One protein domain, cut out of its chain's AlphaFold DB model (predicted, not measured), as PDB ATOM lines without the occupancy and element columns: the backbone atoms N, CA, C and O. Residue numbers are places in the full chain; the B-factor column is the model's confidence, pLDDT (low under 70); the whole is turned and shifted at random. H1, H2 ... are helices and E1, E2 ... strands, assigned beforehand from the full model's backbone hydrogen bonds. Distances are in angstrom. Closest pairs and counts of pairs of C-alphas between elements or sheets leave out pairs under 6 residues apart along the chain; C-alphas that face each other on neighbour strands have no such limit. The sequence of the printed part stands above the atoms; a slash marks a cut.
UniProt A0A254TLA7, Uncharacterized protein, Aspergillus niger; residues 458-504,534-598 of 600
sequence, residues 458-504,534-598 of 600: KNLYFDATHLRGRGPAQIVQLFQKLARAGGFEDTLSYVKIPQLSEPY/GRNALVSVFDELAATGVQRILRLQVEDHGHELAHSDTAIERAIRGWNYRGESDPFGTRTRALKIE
ATOM      1  N   LYS A 458     -38.469 -27.416 -41.755       87.44
ATOM      2  CA  LYS A 458     -38.676 -27.680 -40.329       87.44
ATOM      3  C   LYS A 458     -37.475 -27.267 -39.479       87.44
ATOM      4  O   LYS A 458     -36.316 -27.547 -39.796       87.44
ATOM      5  N   ASN A 459     -37.790 -26.681 -38.330       90.38
ATOM      6  CA  ASN A 459     -36.835 -26.331 -37.290       90.38
ATOM      7  C   ASN A 459     -36.584 -27.544 -36.377       90.38
ATOM      8  O   ASN A 459     -37.529 -28.117 -35.828       90.38
ATOM      9  N   LEU A 460     -35.310 -27.919 -36.208       92.75
ATOM     10  CA  LEU A 460     -34.875 -28.985 -35.291       92.75
ATOM     11  C   LEU A 460     -34.579 -28.479 -33.873       92.75
ATOM     12  O   LEU A 460     -34.483 -29.285 -32.955       92.75
ATOM     13  N   TYR A 461     -34.474 -27.166 -33.675       93.06
ATOM     14  CA  TYR A 461     -34.202 -26.529 -32.387       93.06
ATOM     15  C   TYR A 461     -34.997 -25.230 -32.234       93.06
ATOM     16  O   TYR A 461     -35.665 -24.774 -33.166       93.06
ATOM     17  N   PHE A 462     -34.897 -24.606 -31.062       93.50
ATOM     18  CA  PHE A 462     -35.343 -23.231 -30.850       93.50
ATOM     19  C   PHE A 462     -34.376 -22.471 -29.937       93.50
ATOM     20  O   PHE A 462     -34.219 -22.839 -28.773       93.50
ATOM     21  N   ASP A 463     -33.773 -21.386 -30.432       93.06
ATOM     22  CA  ASP A 463     -32.940 -20.488 -29.624       93.06
ATOM     23  C   ASP A 463     -33.509 -19.059 -29.600       93.06
ATOM     24  O   ASP A 463     -33.453 -18.313 -30.582       93.06
ATOM     25  N   ALA A 464     -34.032 -18.660 -28.439       93.12
ATOM     26  CA  ALA A 464     -34.510 -17.307 -28.182       93.12
ATOM     27  C   ALA A 464     -33.469 -16.388 -27.519       93.12
ATOM     28  O   ALA A 464     -33.852 -15.318 -27.072       93.12
ATOM     29  N   THR A 465     -32.174 -16.732 -27.442       91.50
ATOM     30  CA  THR A 465     -31.128 -15.939 -26.744       91.50
ATOM     31  C   THR A 465     -31.114 -14.459 -27.161       91.50
ATOM     32  O   THR A 465     -30.900 -13.577 -26.330       91.50
ATOM     33  N   HIS A 466     -31.420 -14.170 -28.429       90.50
ATOM     34  CA  HIS A 466     -31.549 -12.816 -28.986       90.50
ATOM     35  C   HIS A 466     -32.753 -12.006 -28.443       90.50
ATOM     36  O   HIS A 466     -32.880 -10.814 -28.721       90.50
ATOM     37  N   LEU A 467     -33.626 -12.639 -27.654       91.00
ATOM     38  CA  LEU A 467     -34.770 -12.069 -26.938       91.00
ATOM     39  C   LEU A 467     -34.520 -11.967 -25.415       91.00
ATOM     40  O   LEU A 467     -35.467 -11.835 -24.641       91.00
ATOM     41  N   ARG A 468     -33.257 -11.987 -24.957       88.62
ATOM     42  CA  ARG A 468     -32.905 -11.619 -23.573       88.62
ATOM     43  C   ARG A 468     -33.482 -10.237 -23.236       88.62
ATOM     44  O   ARG A 468     -33.360  -9.301 -24.025       88.62
ATOM     45  N   GLY A 469     -34.123 -10.103 -22.074       83.19
ATOM     46  CA  GLY A 469     -34.781  -8.855 -21.669       83.19
ATOM     47  C   GLY A 469     -36.011  -8.485 -22.514       83.19
ATOM     48  O   GLY A 469     -36.374  -7.310 -22.591       83.19
ATOM     49  N   ARG A 470     -36.647  -9.464 -23.171       87.50
ATOM     50  CA  ARG A 470     -37.954  -9.334 -23.838       87.50
ATOM     51  C   ARG A 470     -39.026 -10.120 -23.088       87.50
ATOM     52  O   ARG A 470     -38.710 -11.011 -22.305       87.50
ATOM     53  N   GLY A 471     -40.292  -9.784 -23.317       85.81
ATOM     54  CA  GLY A 471     -41.421 -10.417 -22.635       85.81
ATOM     55  C   GLY A 471     -41.810 -11.762 -23.269       85.81
ATOM     56  O   GLY A 471     -41.608 -11.945 -24.473       85.81
ATOM     57  N   PRO A 472     -42.446 -12.688 -22.522       85.69
ATOM     58  CA  PRO A 472     -42.840 -14.012 -23.030       85.69
ATOM     59  C   PRO A 472     -43.660 -13.969 -24.327       85.69
ATOM     60  O   PRO A 472     -43.454 -14.785 -25.222       85.69
ATOM     61  N   ALA A 473     -44.531 -12.966 -24.478       87.94
ATOM     62  CA  ALA A 473     -45.339 -12.771 -25.682       87.94
ATOM     63  C   ALA A 473     -44.499 -12.591 -26.964       87.94
ATOM     64  O   ALA A 473     -44.946 -12.969 -28.043       87.94
ATOM     65  N   GLN A 474     -43.278 -12.054 -26.870       90.00
ATOM     66  CA  GLN A 474     -42.378 -11.895 -28.019       90.00
ATOM     67  C   GLN A 474     -41.696 -13.221 -28.403       90.00
ATOM     68  O   GLN A 474     -41.451 -13.452 -29.585       90.00
ATOM     69  N   ILE A 475     -41.495 -14.133 -27.443       90.31
ATOM     70  CA  ILE A 475     -41.093 -15.523 -27.712       90.31
ATOM     71  C   ILE A 475     -42.246 -16.312 -28.346       90.31
ATOM     72  O   ILE A 475     -42.034 -16.971 -29.359       90.31
ATOM     73  N   VAL A 476     -43.473 -16.189 -27.827       90.31
ATOM     74  CA  VAL A 476     -44.679 -16.792 -28.432       90.31
ATOM     75  C   VAL A 476     -44.869 -16.313 -29.880       90.31
ATOM     76  O   VAL A 476     -45.077 -17.120 -30.782       90.31
ATOM     77  N   GLN A 477     -44.687 -15.016 -30.152       91.38
ATOM     78  CA  GLN A 477     -44.710 -14.478 -31.519       91.38
ATOM     79  C   GLN A 477     -43.582 -15.019 -32.414       91.38
ATOM     80  O   GLN A 477     -43.788 -15.146 -33.621       91.38
ATOM     81  N   LEU A 478     -42.398 -15.328 -31.869       90.75
ATOM     82  CA  LEU A 478     -41.321 -15.968 -32.631       90.75
ATOM     83  C   LEU A 478     -41.666 -17.428 -32.959       90.75
ATOM     84  O   LEU A 478     -41.545 -17.821 -34.119       90.75
ATOM     85  N   PHE A 479     -42.172 -18.197 -31.986       88.06
ATOM     86  CA  PHE A 479     -42.685 -19.553 -32.210       88.06
ATOM     87  C   PHE A 479     -43.743 -19.574 -33.315       88.06
ATOM     88  O   PHE A 479     -43.591 -20.303 -34.291       88.06
ATOM     89  N   GLN A 480     -44.755 -18.706 -33.231       89.62
ATOM     90  CA  GLN A 480     -45.813 -18.607 -34.239       89.62
ATOM     91  C   GLN A 480     -45.299 -18.202 -35.631       89.62
ATOM     92  O   GLN A 480     -45.910 -18.573 -36.631       89.62
ATOM     93  N   LYS A 481     -44.187 -17.459 -35.734       90.69
ATOM     94  CA  LYS A 481     -43.546 -17.140 -37.023       90.69
ATOM     95  C   LYS A 481     -42.813 -18.350 -37.599       90.69
ATOM     96  O   LYS A 481     -43.067 -18.706 -38.745       90.69
ATOM     97  N   LEU A 482     -41.962 -19.010 -36.812       90.44
ATOM     98  CA  LEU A 482     -41.204 -20.193 -37.246       90.44
ATOM     99  C   LEU A 482     -42.135 -21.368 -37.596       90.44
ATOM    100  O   LEU A 482     -41.971 -22.012 -38.634       90.44
ATOM    101  N   ALA A 483     -43.191 -21.566 -36.802       87.69
ATOM    102  CA  ALA A 483     -44.221 -22.570 -37.047       87.69
ATOM    103  C   ALA A 483     -44.990 -22.347 -38.363       87.69
ATOM    104  O   ALA A 483     -45.416 -23.316 -38.986       87.69
ATOM    105  N   ARG A 484     -45.145 -21.090 -38.809       88.06
ATOM    106  CA  ARG A 484     -45.751 -20.740 -40.109       88.06
ATOM    107  C   ARG A 484     -44.763 -20.774 -41.275       88.06
ATOM    108  O   ARG A 484     -45.200 -20.971 -42.401       88.06
ATOM    109  N   ALA A 485     -43.476 -20.536 -41.020       86.31
ATOM    110  CA  ALA A 485     -42.442 -20.495 -42.054       86.31
ATOM    111  C   ALA A 485     -42.051 -21.898 -42.543       86.31
ATOM    112  O   ALA A 485     -41.927 -22.106 -43.743       86.31
ATOM    113  N   GLY A 486     -41.899 -22.853 -41.620       84.50
ATOM    114  CA  GLY A 486     -41.540 -24.239 -41.948       84.50
ATOM    115  C   GLY A 486     -41.941 -25.287 -40.906       84.50
ATOM    116  O   GLY A 486     -41.798 -26.485 -41.144       84.50
ATOM    117  N   GLY A 487     -42.478 -24.864 -39.757       90.00
ATOM    118  CA  GLY A 487     -42.867 -25.772 -38.681       90.00
ATOM    119  C   GLY A 487     -41.706 -26.159 -37.763       90.00
ATOM    120  O   GLY A 487     -40.555 -25.755 -37.947       90.00
ATOM    121  N   PHE A 488     -42.025 -26.976 -36.766       90.38
ATOM    122  CA  PHE A 488     -41.065 -27.654 -35.896       90.38
ATOM    123  C   PHE A 488     -41.154 -29.164 -36.127       90.38
ATOM    124  O   PHE A 488     -42.174 -29.662 -36.616       90.38
ATOM    125  N   GLU A 489     -40.107 -29.909 -35.774       91.44
ATOM    126  CA  GLU A 489     -40.269 -31.350 -35.582       91.44
ATOM    127  C   GLU A 489     -40.946 -31.697 -34.251       91.44
ATOM    128  O   GLU A 489     -40.921 -30.934 -33.287       91.44
ATOM    129  N   ASP A 490     -41.514 -32.903 -34.179       91.19
ATOM    130  CA  ASP A 490     -42.092 -33.451 -32.943       91.19
ATOM    131  C   ASP A 490     -41.051 -33.646 -31.820       91.19
ATOM    132  O   ASP A 490     -41.414 -33.751 -30.645       91.19
ATOM    133  N   THR A 491     -39.763 -33.687 -32.171       93.38
ATOM    134  CA  THR A 491     -38.617 -33.762 -31.261       93.38
ATOM    135  C   THR A 491     -37.612 -32.658 -31.592       93.38
ATOM    136  O   THR A 491     -37.146 -32.603 -32.728       93.38
ATOM    137  N   LEU A 492     -37.238 -31.837 -30.603       93.75
ATOM    138  CA  LEU A 492     -36.230 -30.774 -30.755       93.75
ATOM    139  C   LEU A 492     -34.884 -31.130 -30.099       93.75
ATOM    140  O   LEU A 492     -34.858 -31.550 -28.939       93.75
ATOM    141  N   SER A 493     -33.774 -30.912 -30.816       93.06
ATOM    142  CA  SER A 493     -32.385 -31.150 -30.381       93.06
ATOM    143  C   SER A 493     -31.999 -30.287 -29.173       93.06
ATOM    144  O   SER A 493     -31.295 -30.757 -28.271       93.06
ATOM    145  N   TYR A 494     -32.495 -29.048 -29.121       93.38
ATOM    146  CA  TYR A 494     -32.531 -28.207 -27.927       93.38
ATOM    147  C   TYR A 494     -33.614 -27.117 -27.998       93.38
ATOM    148  O   TYR A 494     -34.079 -26.726 -29.070       93.38
ATOM    149  N   VAL A 495     -33.994 -26.608 -26.826       93.94
ATOM    150  CA  VAL A 495     -34.789 -25.388 -26.641       93.94
ATOM    151  C   VAL A 495     -34.069 -24.503 -25.631       93.94
ATOM    152  O   VAL A 495     -33.784 -24.942 -24.516       93.94
ATOM    153  N   LYS A 496     -33.788 -23.253 -26.010       93.94
ATOM    154  CA  LYS A 496     -33.105 -22.265 -25.173       93.94
ATOM    155  C   LYS A 496     -33.941 -20.998 -25.013       93.94
ATOM    156  O   LYS A 496     -34.253 -20.308 -25.985       93.94
ATOM    157  N   ILE A 497     -34.284 -20.699 -23.765       92.00
ATOM    158  CA  ILE A 497     -35.080 -19.545 -23.344       92.00
ATOM    159  C   ILE A 497     -34.196 -18.693 -22.418       92.00
ATOM    160  O   ILE A 497     -33.821 -19.176 -21.347       92.00
ATOM    161  N   PRO A 498     -33.823 -17.458 -22.806       90.50
ATOM    162  CA  PRO A 498     -33.004 -16.594 -21.966       90.50
ATOM    163  C   PRO A 498     -33.832 -15.922 -20.867       90.50
ATOM    164  O   PRO A 498     -35.063 -15.960 -20.876       90.50
ATOM    165  N   GLN A 499     -33.142 -15.201 -19.986       86.50
ATOM    166  CA  GLN A 499     -33.760 -14.347 -18.978       86.50
ATOM    167  C   GLN A 499     -34.687 -13.303 -19.628       86.50
ATOM    168  O   GLN A 499     -34.251 -12.448 -20.407       86.50
ATOM    169  N   LEU A 500     -35.979 -13.377 -19.300       84.12
ATOM    170  CA  LEU A 500     -37.038 -12.532 -19.865       84.12
ATOM    171  C   LEU A 500     -37.294 -11.281 -19.022       84.12
ATOM    172  O   LEU A 500     -37.095 -11.295 -17.807       84.12
ATOM    173  N   SER A 501     -37.787 -10.213 -19.652       78.19
ATOM    174  CA  SER A 501     -38.305  -9.055 -18.915       78.19
ATOM    175  C   SER A 501     -39.605  -9.409 -18.194       78.19
ATOM    176  O   SER A 501     -40.399 -10.226 -18.672       78.19
ATOM    177  N   GLU A 502     -39.845  -8.758 -17.062       66.88
ATOM    178  CA  GLU A 502     -41.050  -8.952 -16.259       66.88
ATOM    179  C   GLU A 502     -42.334  -8.613 -17.042       66.88
ATOM    180  O   GLU A 502     -42.346  -7.677 -17.850       66.88
ATOM    181  N   PRO A 503     -43.451  -9.325 -16.800       53.88
ATOM    182  CA  PRO A 503     -44.770  -8.753 -17.024       53.88
ATOM    183  C   PRO A 503     -45.032  -7.662 -15.969       53.88
ATOM    184  O   PRO A 503     -44.615  -7.796 -14.821       53.88
ATOM    185  N   TYR A 504     -45.738  -6.600 -16.362       41.06
ATOM    186  CA  TYR A 504     -45.876  -5.305 -15.666       41.06
ATOM    187  C   TYR A 504     -46.752  -5.359 -14.382       41.06
ATOM    188  O   TYR A 504     -47.712  -4.607 -14.241       41.06
ATOM    189  N   GLY A 534     -44.738 -17.241  -7.024       65.38
ATOM    190  CA  GLY A 534     -43.664 -17.429  -7.994       65.38
ATOM    191  C   GLY A 534     -44.202 -17.400  -9.419       65.38
ATOM    192  O   GLY A 534     -45.297 -17.910  -9.688       65.38
ATOM    193  N   ARG A 535     -43.440 -16.785 -10.330       76.44
ATOM    194  CA  ARG A 535     -43.910 -16.436 -11.679       76.44
ATOM    195  C   ARG A 535     -44.499 -17.643 -12.421       76.44
ATOM    196  O   ARG A 535     -44.080 -18.783 -12.240       76.44
ATOM    197  N   ASN A 536     -45.456 -17.364 -13.301       80.50
ATOM    198  CA  ASN A 536     -46.089 -18.328 -14.210       80.50
ATOM    199  C   ASN A 536     -45.885 -17.975 -15.697       80.50
ATOM    200  O   ASN A 536     -46.442 -18.619 -16.582       80.50
ATOM    201  N   ALA A 537     -45.083 -16.947 -15.977       79.06
ATOM    202  CA  ALA A 537     -45.000 -16.280 -17.272       79.06
ATOM    203  C   ALA A 537     -44.600 -17.221 -18.430       79.06
ATOM    204  O   ALA A 537     -45.129 -17.102 -19.540       79.06
ATOM    205  N   LEU A 538     -43.715 -18.189 -18.164       86.50
ATOM    206  CA  LEU A 538     -43.257 -19.174 -19.150       86.50
ATOM    207  C   LEU A 538     -44.285 -20.256 -19.518       86.50
ATOM    208  O   LEU A 538     -44.094 -20.905 -20.543       86.50
ATOM    209  N   VAL A 539     -45.387 -20.440 -18.774       87.38
ATOM    210  CA  VAL A 539     -46.418 -21.446 -19.126       87.38
ATOM    211  C   VAL A 539     -46.946 -21.210 -20.546       87.38
ATOM    212  O   VAL A 539     -47.036 -22.146 -21.335       87.38
ATOM    213  N   SER A 540     -47.169 -19.941 -20.908       86.81
ATOM    214  CA  SER A 540     -47.580 -19.524 -22.259       86.81
ATOM    215  C   SER A 540     -46.614 -19.964 -23.372       86.81
ATOM    216  O   SER A 540     -47.049 -20.311 -24.468       86.81
ATOM    217  N   VAL A 541     -45.309 -20.001 -23.086       88.50
ATOM    218  CA  VAL A 541     -44.259 -20.394 -24.038       88.50
ATOM    219  C   VAL A 541     -44.266 -21.906 -24.264       88.50
ATOM    220  O   VAL A 541     -44.201 -22.366 -25.403       88.50
ATOM    221  N   PHE A 542     -44.380 -22.690 -23.189       89.56
ATOM    222  CA  PHE A 542     -44.421 -24.151 -23.280       89.56
ATOM    223  C   PHE A 542     -45.748 -24.684 -23.835       89.56
ATOM    224  O   PHE A 542     -45.766 -25.738 -24.474       89.56
ATOM    225  N   ASP A 543     -46.849 -23.956 -23.648       87.56
ATOM    226  CA  ASP A 543     -48.135 -24.293 -24.261       87.56
ATOM    227  C   ASP A 543     -48.150 -24.026 -25.773       87.56
ATOM    228  O   ASP A 543     -48.587 -24.902 -26.521       87.56
ATOM    229  N   GLU A 544     -47.599 -22.899 -26.241       88.31
ATOM    230  CA  GLU A 544     -47.417 -22.629 -27.679       88.31
ATOM    231  C   GLU A 544     -46.504 -23.683 -28.336       88.31
ATOM    232  O   GLU A 544     -46.857 -24.245 -29.373       88.31
ATOM    233  N   LEU A 545     -45.381 -24.040 -27.696       88.31
ATOM    234  CA  LEU A 545     -44.484 -25.123 -28.139       88.31
ATOM    235  C   LEU A 545     -45.256 -26.404 -28.489       88.31
ATOM    236  O   LEU A 545     -45.115 -26.947 -29.585       88.31
ATOM    237  N   ALA A 546     -46.123 -26.865 -27.587       87.44
ATOM    238  CA  ALA A 546     -46.916 -28.069 -27.812       87.44
ATOM    239  C   ALA A 546     -48.103 -27.860 -28.772       87.44
ATOM    240  O   ALA A 546     -48.479 -28.800 -29.475       87.44
ATOM    241  N   ALA A 547     -48.673 -26.651 -28.848       86.44
ATOM    242  CA  ALA A 547     -49.692 -26.302 -29.841       86.44
ATOM    243  C   ALA A 547     -49.142 -26.387 -31.277       86.44
ATOM    244  O   ALA A 547     -49.847 -26.841 -32.177       86.44
ATOM    245  N   THR A 548     -47.860 -26.055 -31.477       85.19
ATOM    246  CA  THR A 548     -47.153 -26.237 -32.763       85.19
ATOM    247  C   THR A 548     -46.748 -27.690 -33.063       85.19
ATOM    248  O   THR A 548     -46.210 -27.968 -34.132       85.19
ATOM    249  N   GLY A 549     -47.050 -28.637 -32.164       86.38
ATOM    250  CA  GLY A 549     -46.876 -30.078 -32.376       86.38
ATOM    251  C   GLY A 549     -45.634 -30.707 -31.734       86.38
ATOM    252  O   GLY A 549     -45.457 -31.921 -31.860       86.38
ATOM    253  N   VAL A 550     -44.807 -29.935 -31.017       90.56
ATOM    254  CA  VAL A 550     -43.628 -30.459 -30.306       90.56
ATOM    255  C   VAL A 550     -44.061 -31.389 -29.166       90.56
ATOM    256  O   VAL A 550     -44.925 -31.054 -28.355       90.56
ATOM    257  N   GLN A 551     -43.446 -32.572 -29.091       91.00
ATOM    258  CA  GLN A 551     -43.742 -33.616 -28.100       91.00
ATOM    259  C   GLN A 551     -42.537 -33.955 -27.214       91.00
ATOM    260  O   GLN A 551     -42.725 -34.339 -26.058       91.00
ATOM    261  N   ARG A 552     -41.309 -33.823 -27.734       92.44
ATOM    262  CA  ARG A 552     -40.059 -34.084 -27.008       92.44
ATOM    263  C   ARG A 552     -39.073 -32.921 -27.154       92.44
ATOM    264  O   ARG A 552     -38.926 -32.361 -28.236       92.44
ATOM    265  N   ILE A 553     -38.360 -32.607 -26.078       93.38
ATOM    266  CA  ILE A 553     -37.205 -31.703 -26.073       93.38
ATOM    267  C   ILE A 553     -36.026 -32.490 -25.505       93.38
ATOM    268  O   ILE A 553     -36.123 -33.017 -24.397       93.38
ATOM    269  N   LEU A 554     -34.929 -32.594 -26.256       92.50
ATOM    270  CA  LEU A 554     -33.755 -33.351 -25.817       92.50
ATOM    271  C   LEU A 554     -32.921 -32.560 -24.813       92.50
ATOM    272  O   LEU A 554     -32.523 -33.118 -23.806       92.50
ATOM    273  N   ARG A 555     -32.694 -31.264 -25.042       92.00
ATOM    274  CA  ARG A 555     -31.971 -30.375 -24.116       92.00
ATOM    275  C   ARG A 555     -32.798 -29.119 -23.866       92.00
ATOM    276  O   ARG A 555     -33.131 -28.418 -24.817       92.00
ATOM    277  N   LEU A 556     -33.140 -28.831 -22.613       92.06
ATOM    278  CA  LEU A 556     -33.886 -27.627 -22.243       92.06
ATOM    279  C   LEU A 556     -33.008 -26.710 -21.387       92.06
ATOM    280  O   LEU A 556     -32.661 -27.063 -20.264       92.06
ATOM    281  N   GLN A 557     -32.696 -25.520 -21.897       91.50
ATOM    282  CA  GLN A 557     -32.049 -24.459 -21.132       91.50
ATOM    283  C   GLN A 557     -33.052 -23.327 -20.890       91.50
ATOM    284  O   GLN A 557     -33.491 -22.663 -21.829       91.50
ATOM    285  N   VAL A 558     -33.389 -23.091 -19.623       89.88
ATOM    286  CA  VAL A 558     -34.163 -21.925 -19.182       89.88
ATOM    287  C   VAL A 558     -33.289 -21.120 -18.233       89.88
ATOM    288  O   VAL A 558     -32.920 -21.596 -17.165       89.88
ATOM    289  N   GLU A 559     -32.951 -19.899 -18.627       87.44
ATOM    290  CA  GLU A 559     -32.322 -18.931 -17.733       87.44
ATOM    291  C   GLU A 559     -33.418 -18.199 -16.952       87.44
ATOM    292  O   GLU A 559     -34.030 -17.259 -17.464       87.44
ATOM    293  N   ASP A 560     -33.698 -18.636 -15.725       79.75
ATOM    294  CA  ASP A 560     -34.671 -17.950 -14.875       79.75
ATOM    295  C   ASP A 560     -34.022 -16.903 -13.955       79.75
ATOM    296  O   ASP A 560     -32.813 -16.917 -13.713       79.75
ATOM    297  N   HIS A 561     -34.824 -15.968 -13.438       68.81
ATOM    298  CA  HIS A 561     -34.362 -15.038 -12.402       68.81
ATOM    299  C   HIS A 561     -34.112 -15.774 -11.078       68.81
ATOM    300  O   HIS A 561     -34.777 -16.766 -10.782       68.81
ATOM    301  N   GLY A 562     -33.164 -15.269 -10.282       62.19
ATOM    302  CA  GLY A 562     -32.743 -15.878  -9.016       62.19
ATOM    303  C   GLY A 562     -33.821 -15.912  -7.921       62.19
ATOM    304  O   GLY A 562     -34.947 -15.456  -8.115       62.19
ATOM    305  N   HIS A 563     -33.446 -16.439  -6.748       59.75
ATOM    306  CA  HIS A 563     -34.341 -16.842  -5.647       59.75
ATOM    307  C   HIS A 563     -35.514 -15.903  -5.306       59.75
ATOM    308  O   HIS A 563     -36.584 -16.395  -4.964       59.75
ATOM    309  N   GLU A 564     -35.344 -14.582  -5.388       59.72
ATOM    310  CA  GLU A 564     -36.391 -13.609  -5.037       59.72
ATOM    311  C   GLU A 564     -37.535 -13.530  -6.066       59.72
ATOM    312  O   GLU A 564     -38.628 -13.066  -5.738       59.72
ATOM    313  N   LEU A 565     -37.308 -13.995  -7.301       67.81
ATOM    314  CA  LEU A 565     -38.229 -13.853  -8.432       67.81
ATOM    315  C   LEU A 565     -38.451 -15.149  -9.230       67.81
ATOM    316  O   LEU A 565     -39.004 -15.071 -10.323       67.81
ATOM    317  N   ALA A 566     -38.054 -16.327  -8.748       76.94
ATOM    318  CA  ALA A 566     -38.195 -17.597  -9.478       76.94
ATOM    319  C   ALA A 566     -39.645 -17.918  -9.937       76.94
ATOM    320  O   ALA A 566     -40.634 -17.416  -9.385       76.94
ATOM    321  N   HIS A 567     -39.791 -18.771 -10.957       83.56
ATOM    322  CA  HIS A 567     -41.081 -19.408 -11.253       83.56
ATOM    323  C   HIS A 567     -41.533 -20.318 -10.102       83.56
ATOM    324  O   HIS A 567     -40.714 -20.873  -9.376       83.56
ATOM    325  N   SER A 568     -42.847 -20.483  -9.935       83.19
ATOM    326  CA  SER A 568     -43.390 -21.428  -8.950       83.19
ATOM    327  C   SER A 568     -43.339 -22.870  -9.464       83.19
ATOM    328  O   SER A 568     -43.600 -23.116 -10.643       83.19
ATOM    329  N   ASP A 569     -43.105 -23.835  -8.570       80.19
ATOM    330  CA  ASP A 569     -43.118 -25.277  -8.878       80.19
ATOM    331  C   ASP A 569     -44.393 -25.689  -9.631       80.19
ATOM    332  O   ASP A 569     -44.339 -26.414 -10.621       80.19
ATOM    333  N   THR A 570     -45.547 -25.145  -9.226       82.75
ATOM    334  CA  THR A 570     -46.839 -25.337  -9.900       82.75
ATOM    335  C   THR A 570     -46.808 -24.894 -11.364       82.75
ATOM    336  O   THR A 570     -47.355 -25.588 -12.218       82.75
ATOM    337  N   ALA A 571     -46.169 -23.762 -11.678       82.62
ATOM    338  CA  ALA A 571     -46.040 -23.270 -13.047       82.62
ATOM    339  C   ALA A 571     -45.048 -24.106 -13.873       82.62
ATOM    340  O   ALA A 571     -45.307 -24.368 -15.047       82.62
ATOM    341  N   ILE A 572     -43.952 -24.564 -13.260       82.94
ATOM    342  CA  ILE A 572     -42.975 -25.463 -13.893       82.94
ATOM    343  C   ILE A 572     -43.656 -26.796 -14.244       82.94
ATOM    344  O   ILE A 572     -43.648 -27.222 -15.400       82.94
ATOM    345  N   GLU A 573     -44.350 -27.412 -13.287       83.31
ATOM    346  CA  GLU A 573     -45.091 -28.659 -13.497       83.31
ATOM    347  C   GLU A 573     -46.241 -28.495 -14.502       83.31
ATOM    348  O   GLU A 573     -46.438 -29.359 -15.358       83.31
ATOM    349  N   ARG A 574     -46.963 -27.365 -14.489       84.00
ATOM    350  CA  ARG A 574     -48.003 -27.050 -15.486       84.00
ATOM    351  C   ARG A 574     -47.434 -26.867 -16.896       84.00
ATOM    352  O   ARG A 574     -48.086 -27.281 -17.856       84.00
ATOM    353  N   ALA A 575     -46.246 -26.285 -17.043       84.62
ATOM    354  CA  ALA A 575     -45.568 -26.124 -18.331       84.62
ATOM    355  C   ALA A 575     -45.088 -27.470 -18.914       84.62
ATOM    356  O   ALA A 575     -45.235 -27.729 -20.115       84.62
ATOM    357  N   ILE A 576     -44.561 -28.350 -18.054       84.06
ATOM    358  CA  ILE A 576     -44.051 -29.673 -18.437       84.06
ATOM    359  C   ILE A 576     -45.205 -30.658 -18.678       84.06
ATOM    360  O   ILE A 576     -45.301 -31.245 -19.758       84.06
ATOM    361  N   ARG A 577     -46.117 -30.830 -17.712       82.38
ATOM    362  CA  ARG A 577     -47.207 -31.826 -17.771       82.38
ATOM    363  C   ARG A 577     -48.397 -31.384 -18.625       82.38
ATOM    364  O   ARG A 577     -49.089 -32.244 -19.166       82.38
ATOM    365  N   GLY A 578     -48.639 -30.078 -18.755       74.50
ATOM    366  CA  GLY A 578     -49.778 -29.487 -19.475       74.50
ATOM    367  C   GLY A 578     -51.048 -29.271 -18.631       74.50
ATOM    368  O   GLY A 578     -51.959 -28.561 -19.056       74.50
ATOM    369  N   TRP A 579     -51.118 -29.822 -17.415       68.12
ATOM    370  CA  TRP A 579     -52.296 -29.740 -16.542       68.12
ATOM    371  C   TRP A 579     -51.920 -29.437 -15.088       68.12
ATOM    372  O   TRP A 579     -50.873 -29.861 -14.599       68.12
ATOM    373  N   ASN A 580     -52.788 -28.686 -14.404       61.25
ATOM    374  CA  ASN A 580     -52.635 -28.326 -12.996       61.25
ATOM    375  C   ASN A 580     -53.002 -29.521 -12.098       61.25
ATOM    376  O   ASN A 580     -54.030 -30.166 -12.315       61.25
ATOM    377  N   TYR A 581     -52.225 -29.760 -11.035       51.56
ATOM    378  CA  TYR A 581     -52.383 -30.901 -10.108       51.56
ATOM    379  C   TYR A 581     -53.762 -30.970  -9.407       51.56
ATOM    380  O   TYR A 581     -54.132 -32.000  -8.853       51.56
ATOM    381  N   ARG A 582     -54.526 -29.868  -9.426       49.97
ATOM    382  CA  ARG A 582     -55.857 -29.722  -8.811       49.97
ATOM    383  C   ARG A 582     -57.044 -29.985  -9.744       49.97
ATOM    384  O   ARG A 582     -58.163 -30.067  -9.256       49.97
ATOM    385  N   GLY A 583     -56.836 -30.068 -11.060       47.47
ATOM    386  CA  GLY A 583     -57.934 -30.159 -12.038       47.47
ATOM    387  C   GLY A 583     -58.812 -28.899 -12.161       47.47
ATOM    388  O   GLY A 583     -59.779 -28.906 -12.918       47.47
ATOM    389  N   GLU A 584     -58.479 -27.822 -11.446       45.50
ATOM    390  CA  GLU A 584     -59.169 -26.530 -11.506       45.50
ATOM    391  C   GLU A 584     -58.997 -25.875 -12.889       45.50
ATOM    392  O   GLU A 584     -57.913 -25.897 -13.481       45.50
ATOM    393  N   SER A 585     -60.089 -25.309 -13.409       43.94
ATOM    394  CA  SER A 585     -60.162 -24.721 -14.749       43.94
ATOM    395  C   SER A 585     -59.424 -23.383 -14.818       43.94
ATOM    396  O   SER A 585     -59.934 -22.351 -14.384       43.94
ATOM    397  N   ASP A 586     -58.225 -23.425 -15.384       49.81
ATOM    398  CA  ASP A 586     -57.347 -22.280 -15.620       49.81
ATOM    399  C   ASP A 586     -57.940 -21.328 -16.688       49.81
ATOM    400  O   ASP A 586     -58.395 -21.822 -17.726       49.81
ATOM    401  N   PRO A 587     -57.932 -19.988 -16.510       47.88
ATOM    402  CA  PRO A 587     -58.395 -19.045 -17.536       47.88
ATOM    403  C   PRO A 587     -57.630 -19.130 -18.869       47.88
ATOM    404  O   PRO A 587     -58.149 -18.667 -19.883       47.88
ATOM    405  N   PHE A 588     -56.435 -19.733 -18.898       47.97
ATOM    406  CA  PHE A 588     -55.679 -19.995 -20.133       47.97
ATOM    407  C   PHE A 588     -55.953 -21.377 -20.756       47.97
ATOM    408  O   PHE A 588     -55.433 -21.688 -21.827       47.97
ATOM    409  N   GLY A 589     -56.799 -22.195 -20.125       53.88
ATOM    410  CA  GLY A 589     -57.162 -23.533 -20.584       53.88
ATOM    411  C   GLY A 589     -56.180 -24.638 -20.171       53.88
ATOM    412  O   GLY A 589     -55.030 -24.407 -19.785       53.88
ATOM    413  N   THR A 590     -56.657 -25.882 -20.245       54.69
ATOM    414  CA  THR A 590     -55.903 -27.076 -19.835       54.69
ATOM    415  C   THR A 590     -55.322 -27.789 -21.054       54.69
ATOM    416  O   THR A 590     -56.063 -28.247 -21.926       54.69
ATOM    417  N   ARG A 591     -53.996 -27.933 -21.117       64.38
ATOM    418  CA  ARG A 591     -53.306 -28.561 -22.248       64.38
ATOM    419  C   ARG A 591     -53.235 -30.081 -22.068       64.38
ATOM    420  O   ARG A 591     -52.595 -30.601 -21.162       64.38
ATOM    421  N   THR A 592     -53.849 -30.826 -22.983       56.31
ATOM    422  CA  THR A 592     -54.097 -32.278 -22.853       56.31
ATOM    423  C   THR A 592     -52.910 -33.203 -23.178       56.31
ATOM    424  O   THR A 592     -53.092 -34.417 -23.279       56.31
ATOM    425  N   ARG A 593     -51.687 -32.680 -23.343       67.38
ATOM    426  CA  ARG A 593     -50.466 -33.468 -23.624       67.38
ATOM    427  C   ARG A 593     -49.254 -32.886 -22.901       67.38
ATOM    428  O   ARG A 593     -48.997 -31.697 -23.058       67.38
ATOM    429  N   ALA A 594     -48.469 -33.714 -22.212       82.25
ATOM    430  CA  ALA A 594     -47.187 -33.326 -21.611       82.25
ATOM    431  C   ALA A 594     -46.063 -33.160 -22.656       82.25
ATOM    432  O   ALA A 594     -46.130 -33.759 -23.729       82.25
ATOM    433  N   LEU A 595     -45.023 -32.385 -22.327       85.75
ATOM    434  CA  LEU A 595     -43.727 -32.438 -23.015       85.75
ATOM    435  C   LEU A 595     -42.880 -33.553 -22.396       85.75
ATOM    436  O   LEU A 595     -42.783 -33.665 -21.177       85.75
ATOM    437  N   LYS A 596     -42.208 -34.341 -23.235       90.12
ATOM    438  CA  LYS A 596     -41.133 -35.243 -22.808       90.12
ATOM    439  C   LYS A 596     -39.812 -34.479 -22.864       90.12
ATOM    440  O   LYS A 596     -39.205 -34.384 -23.926       90.12
ATOM    441  N   ILE A 597     -39.399 -33.899 -21.745       87.94
ATOM    442  CA  ILE A 597     -38.071 -33.288 -21.605       87.94
ATOM    443  C   ILE A 597     -37.116 -34.368 -21.094       87.94
ATOM    444  O   ILE A 597     -37.453 -35.080 -20.148       87.94
ATOM    445  N   GLU A 598     -35.957 -34.524 -21.732       85.56
ATOM    446  CA  GLU A 598     -34.899 -35.398 -21.212       85.56
ATOM    447  C   GLU A 598     -34.111 -34.637 -20.132       85.56
ATOM    448  O   GLU A 598     -33.707 -33.492 -20.331       85.56
TER     449      GLU A 598
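Overview. This is residues 458 to 504 and 534 to 598 of the 600 residues of an uncharacterized protein of Aspergillus niger (UniProt A0A254TLA7). Little regular structure is named here: three helices, H1, H2 and H3, run side by side the same way in a row, with a small parallel sheet, E1 and E2, to one side, amid long loops. Residues 582 to 587 stick out. The 112 printed residues run H1 E1 H2 E2 H3, mostly helix, with 38 in named elements; the whole is compact, radius of gyration of the C-alphas 13.4 A, spanning 35 by 31 by 25 A.

Arrangement. H1, residues 472 to 485, touches H2, residues 539 to 547, closest at C-alphas 476 and 541, 5.7 A, at a shallow tilt of 12 degrees. H2 touches H3, residues 569 to 577, closest at C-alphas 539 and 575, 4.8 A, at a shallow tilt of 4 degrees. H1 and H3 are apart. E1, residues 495 to 497, and E2, residues 556 to 558, are parallel; N 497 and O 557 are 2.9 A apart, within hydrogen-bond range. In the three helices every O i to N i+4 pair is within range.

Along the chain. H1 begins at C-alpha 472 (-42.840, -14.012, -23.030) and is 20.1 A long, E1 6.7 A, H2 12.2 A, E2 6.5 A; H3, 11.8 A, ends at C-alpha 577 (-47.207, -31.826, -17.771).

Size, cuts and confidence. C-alphas 486 and 564, the farthest apart, are 38.8 A apart. Residues 505 to 533 are not printed, a 14.5 A gap between C-alphas 504 and 534. Of the links printed whole, none is long. Residues 502 to 504, 534, 561 to 565 and 579 to 593 have pLDDT under 70.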